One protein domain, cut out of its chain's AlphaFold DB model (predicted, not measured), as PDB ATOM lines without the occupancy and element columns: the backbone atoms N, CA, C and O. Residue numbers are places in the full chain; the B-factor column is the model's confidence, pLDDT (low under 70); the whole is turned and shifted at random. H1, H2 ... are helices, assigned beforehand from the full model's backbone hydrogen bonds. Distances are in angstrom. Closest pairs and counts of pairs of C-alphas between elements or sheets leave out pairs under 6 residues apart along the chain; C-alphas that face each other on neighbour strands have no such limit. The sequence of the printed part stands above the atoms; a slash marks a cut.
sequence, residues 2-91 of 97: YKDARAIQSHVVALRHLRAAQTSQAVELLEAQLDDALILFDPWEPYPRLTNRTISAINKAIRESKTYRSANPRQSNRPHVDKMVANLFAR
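Overview. This is residues 2 to 91 of the 97 residues of an uncharacterized protein of Deltaproteobacteria bacterium RBG_16_54_11 (UniProt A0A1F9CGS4). The longest helix, H3, crosses near the last residues of H2, which folds back on H1 as a helical hairpin; the short H4 packs on that same end of H2, with H1 away from both H3 and H4. The printed part has 90 residues with four named helices, H1 to H4 in chain order, and no named strand: all helix. It is only just compact, close to loose, with a radius of gyration of the C-alphas of 14.3 A and spans of 41 by 28 by 20 A.

Along the chain. H3, residues 52 to 71, is 29.1 A long from C-alpha 52 at (138.198, 90.650, 181.307). H2 is residues 23 to 39, 24.5 A; H1 is residues 2 to 19, 26.3 A; H4 is residues 79 to 90, 16.5 A, ending at C-alpha 90 (138.168, 111.830, 178.186).

Arrangement. H3 is close to but not clearly touching H2, C-alphas of Ile 62 and Leu 38 closest at 7.0 A, and H4, Lys 66 and Phe 89 closest at 6.4 A. H4 touches H2 with residues 35 to 39 of H2 alone, at a steep tilt of 57 degrees; the closest C-alphas are those of Ile 39 and Val 85, 6.1 A. H1 and H2, a hairpin, touch at a shallow tilt of 23 degrees, opposite ways, the C-alphas of Ala 14 and Ala 26 closest at 4.8 A. In H1, H2, H3 and H4 every O i to N i+4 pair is within hydrogen-bond range.

Size, cuts and confidence. The two C-alphas farthest apart, those of Ala 21 and Arg 49, are 42.4 A apart. The printed part has no cut; the link from H2 to H3, residues 40 to 51, is long. Residues 2 to 4 and 75 have pLDDT under 70.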
ATOM      1  N   TYR A   2     145.012  90.284 157.619       46.91
ATOM      2  CA  TYR A   2     145.291  91.549 156.892       46.91
ATOM      3  C   TYR A   2     145.814  92.695 157.789       46.91
ATOM      4  O   TYR A   2     146.660  93.478 157.362       46.91
ATOM      5  N   LYS A   3     145.340  92.778 159.044       57.34
ATOM      6  CA  LYS A   3     145.836  93.744 160.046       57.34
ATOM      7  C   LYS A   3     147.297  93.467 160.445       57.34
ATOM      8  O   LYS A   3     148.056  94.410 160.634       57.34
ATOM      9  N   ASP A   4     147.700  92.196 160.470       67.56
ATOM     10  CA  ASP A   4     149.051  91.777 160.871       67.56
ATOM     11  C   ASP A   4     150.091  92.121 159.796       67.56
ATOM     12  O   ASP A   4     151.163  92.631 160.109       67.56
ATOM     13  N   ALA A   5     149.755  91.936 158.513       79.19
ATOM     14  CA  ALA A   5     150.648  92.279 157.403       79.19
ATOM     15  C   ALA A   5     150.946  93.789 157.327       79.19
ATOM     16  O   ALA A   5     152.099  94.183 157.146       79.19
ATOM     17  N   ARG A   6     149.925  94.641 157.519       79.62
ATOM     18  CA  ARG A   6     150.110  96.102 157.556       79.62
ATOM     19  C   ARG A   6     150.982  96.530 158.735       79.62
ATOM     20  O   ARG A   6     151.888  97.328 158.534       79.62
ATOM     21  N   ALA A   7     150.761  95.960 159.922       82.56
ATOM     22  CA  ALA A   7     151.579  96.245 161.100       82.56
ATOM     23  C   ALA A   7     153.056  95.870 160.880       82.56
ATOM     24  O   ALA A   7     153.948  96.659 161.182       82.56
ATOM     25  N   ILE A   8     153.327  94.704 160.281       88.19
ATOM     26  CA  ILE A   8     154.696  94.281 159.942       88.19
ATOM     27  C   ILE A   8     155.354  95.271 158.975       88.19
ATOM     28  O   ILE A   8     156.474  95.713 159.223       88.19
ATOM     29  N   GLN A   9     154.666  95.656 157.895       88.81
ATOM     30  CA  GLN A   9     155.197  96.613 156.921       88.81
ATOM     31  C   GLN A   9     155.523  97.960 157.579       88.81
ATOM     32  O   GLN A   9     156.609  98.507 157.389       88.81
ATOM     33  N   SER A  10     154.600  98.454 158.394       88.00
ATOM     34  CA  SER A  10     154.742  99.653 159.211       88.00
ATOM     35  C   SER A  10     155.987  99.629 160.103       88.00
ATOM     36  O   SER A  10     156.762 100.587 160.103       88.00
ATOM     37  N   HIS A  11     156.230  98.522 160.811       92.19
ATOM     38  CA  HIS A  11     157.432  98.353 161.630       92.19
ATOM     39  C   HIS A  11     158.712  98.350 160.788       92.19
ATOM     40  O   HIS A  11     159.693  98.993 161.158       92.19
ATOM     41  N   VAL A  12     158.709  97.671 159.636       95.25
ATOM     42  CA  VAL A  12     159.867  97.652 158.729       95.25
ATOM     43  C   VAL A  12     160.201  99.063 158.242       95.25
ATOM     44  O   VAL A  12     161.373  99.435 158.215       95.25
ATOM     45  N   VAL A  13     159.198  99.875 157.899       95.62
ATOM     46  CA  VAL A  13     159.415 101.268 157.475       95.62
ATOM     47  C   VAL A  13     159.972 102.117 158.623       95.62
ATOM     48  O   VAL A  13     160.964 102.817 158.419       95.62
ATOM     49  N   ALA A  14     159.419 102.004 159.835       94.12
ATOM     50  CA  ALA A  14     159.946 102.708 161.007       94.12
ATOM     51  C   ALA A  14     161.421 102.350 161.266       94.12
ATOM     52  O   ALA A  14     162.263 103.234 161.427       94.12
ATOM     53  N   LEU A  15     161.765 101.059 161.212       96.25
ATOM     54  CA  LEU A  15     163.144 100.592 161.372       96.25
ATOM     55  C   LEU A  15     164.075 101.129 160.278       96.25
ATOM     56  O   LEU A  15     165.213 101.495 160.577       96.25
ATOM     57  N   ARG A  16     163.612 101.213 159.024       97.44
ATOM     58  CA  ARG A  16     164.393 101.801 157.924       97.44
ATOM     59  C   ARG A  16     164.699 103.276 158.173       97.44
ATOM     60  O   ARG A  16     165.851 103.668 158.007       97.44
ATOM     61  N   HIS A  17     163.714 104.061 158.608       97.12
ATOM     62  CA  HIS A  17     163.929 105.470 158.946       97.12
ATOM     63  C   HIS A  17     164.935 105.628 160.089       97.12
ATOM     64  O   HIS A  17     165.887 106.397 159.962       97.12
ATOM     65  N   LEU A  18     164.809 104.834 161.155       95.75
ATOM     66  CA  LEU A  18     165.763 104.859 162.269       95.75
ATOM     67  C   LEU A  18     167.193 104.515 161.821       95.75
ATOM     68  O   LEU A  18     168.138 105.203 162.197       95.75
ATOM     69  N   ARG A  19     167.372 103.488 160.975       97.44
ATOM     70  CA  ARG A  19     168.695 103.104 160.441       97.44
ATOM     71  C   ARG A  19     169.297 104.153 159.507       97.44
ATOM     72  O   ARG A  19     170.516 104.245 159.430       97.44
ATOM     73  N   ALA A  20     168.462 104.942 158.839       97.25
ATOM     74  CA  ALA A  20     168.876 106.070 158.011       97.25
ATOM     75  C   ALA A  20     169.060 107.383 158.805       97.25
ATOM     76  O   ALA A  20     169.221 108.432 158.190       97.25
ATOM     77  N   ALA A  21     168.999 107.345 160.147       96.81
ATOM     78  CA  ALA A  21     169.013 108.520 161.030       96.81
ATOM     79  C   ALA A  21     167.884 109.542 160.755       96.81
ATOM     80  O   ALA A  21     167.954 110.703 161.153       96.81
ATOM     81  N   GLN A  22     166.802 109.096 160.113       96.12
ATOM     82  CA  GLN A  22     165.585 109.860 159.834       96.12
ATOM     83  C   GLN A  22     164.605 109.751 161.012       96.12
ATOM     84  O   GLN A  22     163.480 109.263 160.884       96.12
ATOM     85  N   THR A  23     165.063 110.141 162.205       93.19
ATOM     86  CA  THR A  23     164.334 109.909 163.461       93.19
ATOM     87  C   THR A  23     162.976 110.603 163.481       93.19
ATOM     88  O   THR A  23     162.006 110.004 163.934       93.19
ATOM     89  N   SER A  24     162.867 111.819 162.939       91.38
ATOM     90  CA  SER A  24     161.600 112.559 162.911       91.38
ATOM     91  C   SER A  24     160.519 111.826 162.113       91.38
ATOM     92  O   SER A  24     159.399 111.683 162.595       91.38
ATOM     93  N   GLN A  25     160.861 111.276 160.942       91.69
ATOM     94  CA  GLN A  25     159.929 110.482 160.132       91.69
ATOM     95  C   GLN A  25     159.533 109.176 160.832       91.69
ATOM     96  O   GLN A  25     158.385 108.743 160.750       91.69
ATOM     97  N   ALA A  26     160.476 108.540 161.537       93.62
ATOM     98  CA  ALA A  26     160.178 107.347 162.324       93.62
ATOM     99  C   ALA A  26     159.198 107.654 163.466       93.62
ATOM    100  O   ALA A  26     158.252 106.895 163.672       93.62
ATOM    101  N   VAL A  27     159.412 108.763 164.182       92.00
ATOM    102  CA  VAL A  27     158.523 109.222 165.258       92.00
ATOM    103  C   VAL A  27     157.130 109.500 164.706       92.00
ATOM    104  O   VAL A  27     156.176 108.917 165.206       92.00
ATOM    105  N   GLU A  28     157.009 110.286 163.635       90.50
ATOM    106  CA  GLU A  28     155.715 110.600 163.016       90.50
ATOM    107  C   GLU A  28     154.932 109.330 162.641       90.50
ATOM    108  O   GLU A  28     153.742 109.201 162.946       90.50
ATOM    109  N   LEU A  29     155.607 108.355 162.025       91.12
ATOM    110  CA  LEU A  29     154.995 107.091 161.627       91.12
ATOM    111  C   LEU A  29     154.517 106.263 162.832       91.12
ATOM    112  O   LEU A  29     153.429 105.682 162.784       91.12
ATOM    113  N   LEU A  30     155.325 106.185 163.892       91.88
ATOM    114  CA  LEU A  30     154.981 105.453 165.114       91.88
ATOM    115  C   LEU A  30     153.835 106.134 165.868       91.88
ATOM    116  O   LEU A  30     152.917 105.459 166.329       91.88
ATOM    117  N   GLU A  31     153.843 107.463 165.940       91.50
ATOM    118  CA  GLU A  31     152.751 108.229 166.535       91.50
ATOM    119  C   GLU A  31     151.445 108.029 165.763       91.50
ATOM    120  O   GLU A  31     150.414 107.763 166.372       91.50
ATOM    121  N   ALA A  32     151.474 108.082 164.429       89.12
ATOM    122  CA  ALA A  32     150.285 107.835 163.618       89.12
ATOM    123  C   ALA A  32     149.686 106.439 163.847       89.12
ATOM    124  O   ALA A  32     148.467 106.307 163.954       89.12
ATOM    125  N   GLN A  33     150.534 105.416 163.973       88.69
ATOM    126  CA  GLN A  33     150.093 104.051 164.278       88.69
ATOM    127  C   GLN A  33     149.485 103.934 165.668       88.69
ATOM    128  O   GLN A  33     148.481 103.239 165.831       88.69
ATOM    129  N   LEU A  34     150.076 104.608 166.658       90.56
ATOM    130  CA  LEU A  34     149.529 104.661 168.006       90.56
ATOM    131  C   LEU A  34     148.101 105.213 167.982       90.56
ATOM    132  O   LEU A  34     147.204 104.602 168.556       90.56
ATOM    133  N   ASP A  35     147.866 106.322 167.286       89.62
ATOM    134  CA  ASP A  35     146.547 106.956 167.265       89.62
ATOM    135  C   ASP A  35     145.508 106.132 166.505       89.62
ATOM    136  O   ASP A  35     144.384 105.971 166.982       89.62
ATOM    137  N   ASP A  36     145.884 105.551 165.362       87.12
ATOM    138  CA  ASP A  36     144.997 104.653 164.619       87.12
ATOM    139  C   ASP A  36     144.632 103.417 165.473       87.12
ATOM    140  O   ASP A  36     143.480 102.981 165.470       87.12
ATOM    141  N   ALA A  37     145.573 102.875 166.257       87.81
ATOM    142  CA  ALA A  37     145.306 101.774 167.185       87.81
ATOM    143  C   ALA A  37     144.421 102.196 168.371       87.81
ATOM    144  O   ALA A  37     143.540 101.442 168.777       87.81
ATOM    145  N   LEU A  38     144.624 103.398 168.910       89.12
ATOM    146  CA  LEU A  38     143.825 103.941 170.008       89.12
ATOM    147  C   LEU A  38     142.375 104.192 169.600       89.12
ATOM    148  O   LEU A  38     141.474 103.838 170.356       89.12
ATOM    149  N   ILE A  39     142.136 104.739 168.404       86.88
ATOM    150  CA  ILE A  39     140.777 104.941 167.874       86.88
ATOM    151  C   ILE A  39     140.003 103.620 167.849       86.88
ATOM    152  O   ILE A  39     138.822 103.579 168.175       86.88
ATOM    153  N   LEU A  40     140.679 102.520 167.518       85.06
ATOM    154  CA  LEU A  40     140.074 101.193 167.499       85.06
ATOM    155  C   LEU A  40     139.720 100.643 168.888       85.06
ATOM    156  O   LEU A  40     139.040  99.622 168.969       85.06
ATOM    157  N   PHE A  41     140.199 101.259 169.967       85.75
ATOM    158  CA  PHE A  41     139.879 100.880 171.339       85.75
ATOM    159  C   PHE A  41     138.761 101.725 171.943       85.75
ATOM    160  O   PHE A  41     138.596 101.697 173.158       85.75
ATOM    161  N   ASP A  42     137.968 102.438 171.150       81.56
ATOM    162  CA  ASP A  42     136.870 103.249 171.668       81.56
ATOM    163  C   ASP A  42     135.864 102.434 172.523       81.56
ATOM    164  O   ASP A  42     135.183 101.554 171.995       81.56
ATOM    165  N   PRO A  43     135.718 102.722 173.837       76.56
ATOM    166  CA  PRO A  43     134.788 102.016 174.718       76.56
ATOM    167  C   PRO A  43     133.314 102.148 174.325       76.56
ATOM    168  O   PRO A  43     132.500 101.342 174.772       76.56
ATOM    169  N   TRP A  44     132.949 103.166 173.539       79.38
ATOM    170  CA  TRP A  44     131.576 103.335 173.048       79.38
ATOM    171  C   TRP A  44     131.265 102.445 171.841       79.38
ATOM    172  O   TRP A  44     130.097 102.174 171.576       79.38
ATOM    173  N   GLU A  45     132.294 101.929 171.168       78.88
ATOM    174  CA  GLU A  45     132.185 100.946 170.087       78.88
ATOM    175  C   GLU A  45     133.001  99.689 170.444       78.88
ATOM    176  O   GLU A  45     133.985  99.352 169.780       78.88
ATOM    177  N   PRO A  46     132.633  98.980 171.530       77.12
ATOM    178  CA  PRO A  46     133.454  97.907 172.061       77.12
ATOM    179  C   PRO A  46     133.518  96.723 171.092       77.12
ATOM    180  O   PRO A  46     132.515  96.315 170.498       77.12
ATOM    181  N   TYR A  47     134.688  96.088 171.007       78.38
ATOM    182  CA  TYR A  47     134.818  94.831 170.276       78.38
ATOM    183  C   TYR A  47     133.849  93.763 170.810       78.38
ATOM    184  O   TYR A  47     133.664  93.625 172.028       78.38
ATOM    185  N   PRO A  48     133.261  92.936 169.927       79.19
ATOM    186  CA  PRO A  48     132.437  91.829 170.372       79.19
ATOM    187  C   PRO A  48     133.289  90.820 171.154       79.19
ATOM    188  O   PRO A  48     134.410  90.499 170.764       79.19
ATOM    189  N   ARG A  49     132.719  90.262 172.230       82.38
ATOM    190  CA  ARG A  49     133.302  89.155 173.019       82.38
ATOM    191  C   ARG A  49     134.658  89.466 173.678       82.38
ATOM    192  O   ARG A  49     135.513  88.588 173.777       82.38
ATOM    193  N   LEU A  50     134.851  90.690 174.168       84.12
ATOM    194  CA  LEU A  50     136.007  91.012 175.007       84.12
ATOM    195  C   LEU A  50     135.991  90.202 176.312       84.12
ATOM    196  O   LEU A  50     134.980  90.145 177.010       84.12
ATOM    197  N   THR A  51     137.130  89.592 176.641       88.00
ATOM    198  CA  THR A  51     137.363  88.958 177.947       88.00
ATOM    199  C   THR A  51     137.849  89.997 178.959       88.00
ATOM    200  O   THR A  51     138.456  90.993 178.559       88.00
ATOM    201  N   ASN A  52     137.688  89.746 180.262       87.69
ATOM    202  CA  ASN A  52     138.198  90.650 181.307       87.69
ATOM    203  C   ASN A  52     139.719  90.868 181.197       87.69
ATOM    204  O   ASN A  52     140.206  91.986 181.348       87.69
ATOM    205  N   ARG A  53     140.478  89.833 180.805       87.62
ATOM    206  CA  ARG A  53     141.919  89.958 180.526       87.62
ATOM    207  C   ARG A  53     142.200  90.941 179.387       87.62
ATOM    208  O   ARG A  53     143.121  91.749 179.489       87.62
ATOM    209  N   THR A  54     141.429  90.872 178.302       88.69
ATOM    210  CA  THR A  54     141.574  91.781 177.156       88.69
ATOM    211  C   THR A  54     141.188  93.211 177.533       88.69
ATOM    212  O   THR A  54     141.910  94.138 177.183       88.69
ATOM    213  N   ILE A  55     140.104  93.385 178.295       89.50
ATOM    214  CA  ILE A  55     139.658  94.685 178.818       89.50
ATOM    215  C   ILE A  55     140.755  95.337 179.662       89.50
ATOM    216  O   ILE A  55     141.116  96.487 179.421       89.50
ATOM    217  N   SER A  56     141.340  94.584 180.595       89.94
ATOM    218  CA  SER A  56     142.429  95.070 181.444       89.94
ATOM    219  C   SER A  56     143.643  95.524 180.619       89.94
ATOM    220  O   SER A  56     144.189  96.605 180.847       89.94
ATOM    221  N   ALA A  57     144.019  94.750 179.593       90.75
ATOM    222  CA  ALA A  57     145.110  95.106 178.686       90.75
ATOM    223  C   ALA A  57     144.814  96.378 177.868       90.75
ATOM    224  O   ALA A  57     145.686  97.241 177.755       90.75
ATOM    225  N   ILE A  58     143.590  96.530 177.350       90.62
ATOM    226  CA  ILE A  58     143.162  97.732 176.616       90.62
ATOM    227  C   ILE A  58     143.186  98.956 177.538       90.62
ATOM    228  O   ILE A  58     143.792  99.972 177.201       90.62
ATOM    229  N   ASN A  59     142.597  98.851 178.731       91.81
ATOM    230  CA  ASN A  59     142.579  99.938 179.709       91.81
ATOM    231  C   ASN A  59     143.997 100.367 180.115       91.81
ATOM    232  O   ASN A  59     144.265 101.562 180.268       91.81
ATOM    233  N   LYS A  60     144.920  99.409 180.266       93.56
ATOM    234  CA  LYS A  60     146.337  99.696 180.511       93.56
ATOM    235  C   LYS A  60     146.965 100.454 179.337       93.56
ATOM    236  O   LYS A  60     147.567 101.500 179.567       93.56
ATOM    237  N   ALA A  61     146.772  99.986 178.103       92.38
ATOM    238  CA  ALA A  61     147.314 100.628 176.905       92.38
ATOM    239  C   ALA A  61     146.794 102.066 176.720       92.38
ATOM    240  O   ALA A  61     147.579 102.975 176.446       92.38
ATOM    241  N   ILE A  62     145.492 102.302 176.934       92.88
ATOM    242  CA  ILE A  62     144.894 103.648 176.893       92.88
ATOM    243  C   ILE A  62     145.547 104.555 177.946       92.88
ATOM    244  O   ILE A  62     145.902 105.694 177.644       92.88
ATOM    245  N   ARG A  63     145.743 104.057 179.174       94.00
ATOM    246  CA  ARG A  63     146.361 104.827 180.266       94.00
ATOM    247  C   ARG A  63     147.805 105.210 179.955       94.00
ATOM    248  O   ARG A  63     148.152 106.379 180.083       94.00
ATOM    249  N   GLU A  64     148.623 104.251 179.530       95.12
ATOM    250  CA  GLU A  64     150.026 104.493 179.166       95.12
ATOM    251  C   GLU A  64     150.133 105.490 178.010       95.12
ATOM    252  O   GLU A  64     150.933 106.423 178.063       95.12
ATOM    253  N   SER A  65     149.253 105.367 177.016       93.94
ATOM    254  CA  SER A  65     149.191 106.295 175.887       93.94
ATOM    255  C   SER A  65     148.797 107.707 176.315       93.94
ATOM    256  O   SER A  65     149.393 108.681 175.856       93.94
ATOM    257  N   LYS A  66     147.833 107.838 177.236       93.62
ATOM    258  CA  LYS A  66     147.439 109.128 177.813       93.62
ATOM    259  C   LYS A  66     148.607 109.781 178.556       93.62
ATOM    260  O   LYS A  66     148.860 110.970 178.368       93.62
ATOM    261  N   THR A  67     149.346 109.011 179.354       94.94
ATOM    262  CA  THR A  67     150.551 109.494 180.045       94.94
ATOM    263  C   THR A  67     151.617 109.940 179.047       94.94
ATOM    264  O   THR A  67     152.100 111.066 179.146       94.94
ATOM    265  N   TYR A  68     151.925 109.122 178.039       94.38
ATOM    266  CA  TYR A  68     152.877 109.484 176.988       94.38
ATOM    267  C   TYR A  68     152.491 110.796 176.290       94.38
ATOM    268  O   TYR A  68     153.330 111.687 176.164       94.38
ATOM    269  N   ARG A  69     151.213 110.952 175.916       91.44
ATOM    270  CA  ARG A  69     150.681 112.145 175.237       91.44
ATOM    271  C   ARG A  69     150.658 113.397 176.110       91.44
ATOM    272  O   ARG A  69     150.800 114.490 175.578       91.44
ATOM    273  N   SER A  70     150.520 113.262 177.430       91.44
ATOM    274  CA  SER A  70     150.655 114.413 178.336       91.44
ATOM    275  C   SER A  70     152.078 114.980 178.370       91.44
ATOM    276  O   SER A  70     152.241 116.187 178.515       91.44
ATOM    277  N   ALA A  71     153.092 114.128 178.196       93.62
ATOM    278  CA  ALA A  71     154.492 114.546 178.116       93.62
ATOM    279  C   ALA A  71     154.920 114.911 176.684       93.62
ATOM    280  O   ALA A  71     155.828 115.715 176.499       93.62
ATOM    281  N   ASN A  72     154.256 114.332 175.679       91.38
ATOM    282  CA  ASN A  72     154.559 114.496 174.259       91.38
ATOM    283  C   ASN A  72     153.264 114.829 173.494       91.38
ATOM    284  O   ASN A  72     152.663 113.943 172.869       91.38
ATOM    285  N   PRO A  73     152.779 116.086 173.582       86.19
ATOM    286  CA  PRO A  73     151.598 116.511 172.846       86.19
ATOM    287  C   PRO A  73     151.815 116.307 171.349       86.19
ATOM    288  O   PRO A  73     152.847 116.696 170.803       86.19
ATOM    289  N   ARG A  74     150.838 115.694 170.680       76.62
ATOM    290  CA  ARG A  74     150.964 115.403 169.254       76.62
ATOM    291  C   ARG A  74     150.963 116.692 168.436       76.62
ATOM    292  O   ARG A  74     150.173 117.598 168.693       76.62
ATOM    293  N   GLN A  75     151.777 116.711 167.388       69.06
ATOM    294  CA  GLN A  75     151.715 117.698 166.315       69.06
ATOM    295  C   GLN A  75     151.411 116.952 165.017       69.06
ATOM    296  O   GLN A  75     152.314 116.477 164.338       69.06
ATOM    297  N   SER A  76     150.127 116.757 164.715       73.81
ATOM    298  CA  SER A  76     149.701 115.994 163.542       73.81
ATOM    299  C   SER A  76     149.002 116.870 162.515       73.81
ATOM    300  O   SER A  76     148.284 117.807 162.853       73.81
ATOM    301  N   ASN A  77     149.131 116.486 161.247       80.88
ATOM    302  CA  ASN A  77     148.366 117.073 160.146       80.88
ATOM    303  C   ASN A  77     146.948 116.466 160.020       80.88
ATOM    304  O   ASN A  77     146.251 116.693 159.032       80.88
ATOM    305  N   ARG A  78     146.509 115.660 161.000       84.81
ATOM    306  CA  ARG A  78     145.225 114.938 161.042       84.81
ATOM    307  C   ARG A  78     144.380 115.405 162.245       84.81
ATOM    308  O   ARG A  78     144.119 114.609 163.148       84.81
ATOM    309  N   PRO A  79     143.849 116.644 162.242       85.56
ATOM    310  CA  PRO A  79     143.134 117.208 163.397       85.56
ATOM    311  C   PRO A  79     141.884 116.409 163.809       85.56
ATOM    312  O   PRO A  79     141.479 116.415 164.971       85.56
ATOM    313  N   HIS A  80     141.268 115.686 162.870       87.94
ATOM    314  CA  HIS A  80     140.140 114.800 163.161       87.94
ATOM    315  C   HIS A  80     140.547 113.612 164.047       87.94
ATOM    316  O   HIS A  80     139.827 113.290 164.989       87.94
ATOM    317  N   VAL A  81     141.710 112.997 163.792       87.81
ATOM    318  CA  VAL A  81     142.249 111.899 164.615       87.81
ATOM    319  C   VAL A  81     142.588 112.400 166.005       87.81
ATOM    320  O   VAL A  81     142.240 111.753 166.986       87.81
ATOM    321  N   ASP A  82     143.191 113.583 166.093       86.44
ATOM    322  CA  ASP A  82     143.568 114.184 167.373       86.44
ATOM    323  C   ASP A  82     142.340 114.380 168.265       86.44
ATOM    324  O   ASP A  82     142.357 114.037 169.448       86.44
ATOM    325  N   LYS A  83     141.221 114.819 167.675       88.88
ATOM    326  CA  LYS A  83     139.938 114.914 168.373       88.88
ATOM    327  C   LYS A  83     139.403 113.547 168.814       88.88
ATOM    328  O   LYS A  83     138.889 113.437 169.923       88.88
ATOM    329  N   MET A  84     139.506 112.510 167.980       89.00
ATOM    330  CA  MET A  84     139.053 111.157 168.341       89.00
ATOM    331  C   MET A  84     139.865 110.583 169.509       89.00
ATOM    332  O   MET A  84     139.280 110.072 170.462       89.00
ATOM    333  N   VAL A  85     141.190 110.741 169.488       89.75
ATOM    334  CA  VAL A  85     142.075 110.307 170.580       89.75
ATOM    335  C   VAL A  85     141.833 111.123 171.854       89.75
ATOM    336  O   VAL A  85     141.756 110.560 172.945       89.75
ATOM    337  N   ALA A  86     141.635 112.439 171.742       89.19
ATOM    338  CA  ALA A  86     141.272 113.272 172.887       89.19
ATOM    339  C   ALA A  86     139.944 112.819 173.519       89.19
ATOM    340  O   ALA A  86     139.852 112.677 174.739       89.19
ATOM    341  N   ASN A  87     138.938 112.524 172.690       89.62
ATOM    342  CA  ASN A  87     137.658 111.994 173.150       89.62
ATOM    343  C   ASN A  87     137.821 110.637 173.841       89.62
ATOM    344  O   ASN A  87     137.250 110.441 174.911       89.62
ATOM    345  N   LEU A  88     138.616 109.724 173.274       89.81
ATOM    346  CA  LEU A  88     138.948 108.442 173.899       89.81
ATOM    347  C   LEU A  88     139.520 108.645 175.308       89.81
ATOM    348  O   LEU A  88     139.063 108.017 176.259       89.81
ATOM    349  N   PHE A  89     140.486 109.552 175.468       91.00
ATOM    350  CA  PHE A  89     141.123 109.818 176.762       91.00
ATOM    351  C   PHE A  89     140.230 110.525 177.784       91.00
ATOM    352  O   PHE A  89     140.547 110.497 178.981       91.00
ATOM    353  N   ALA A  90     139.161 111.183 177.334       89.19
ATOM    354  CA  ALA A  90     138.168 111.830 178.186       89.19
ATOM    355  C   ALA A  90     137.069 110.865 178.663       89.19
ATOM    356  O   ALA A  90     136.356 111.174 179.617       89.19
ATOM    357  N   ARG A  91     136.916 109.705 178.014       85.50
ATOM    358  CA  ARG A  91     135.876 108.722 178.339       85.50
ATOM    359  C   ARG A  91     136.259 107.850 179.533       85.50
ATOM    360  O   ARG A  91     137.431 107.680 179.869       85.50
TER     361      ARG A  91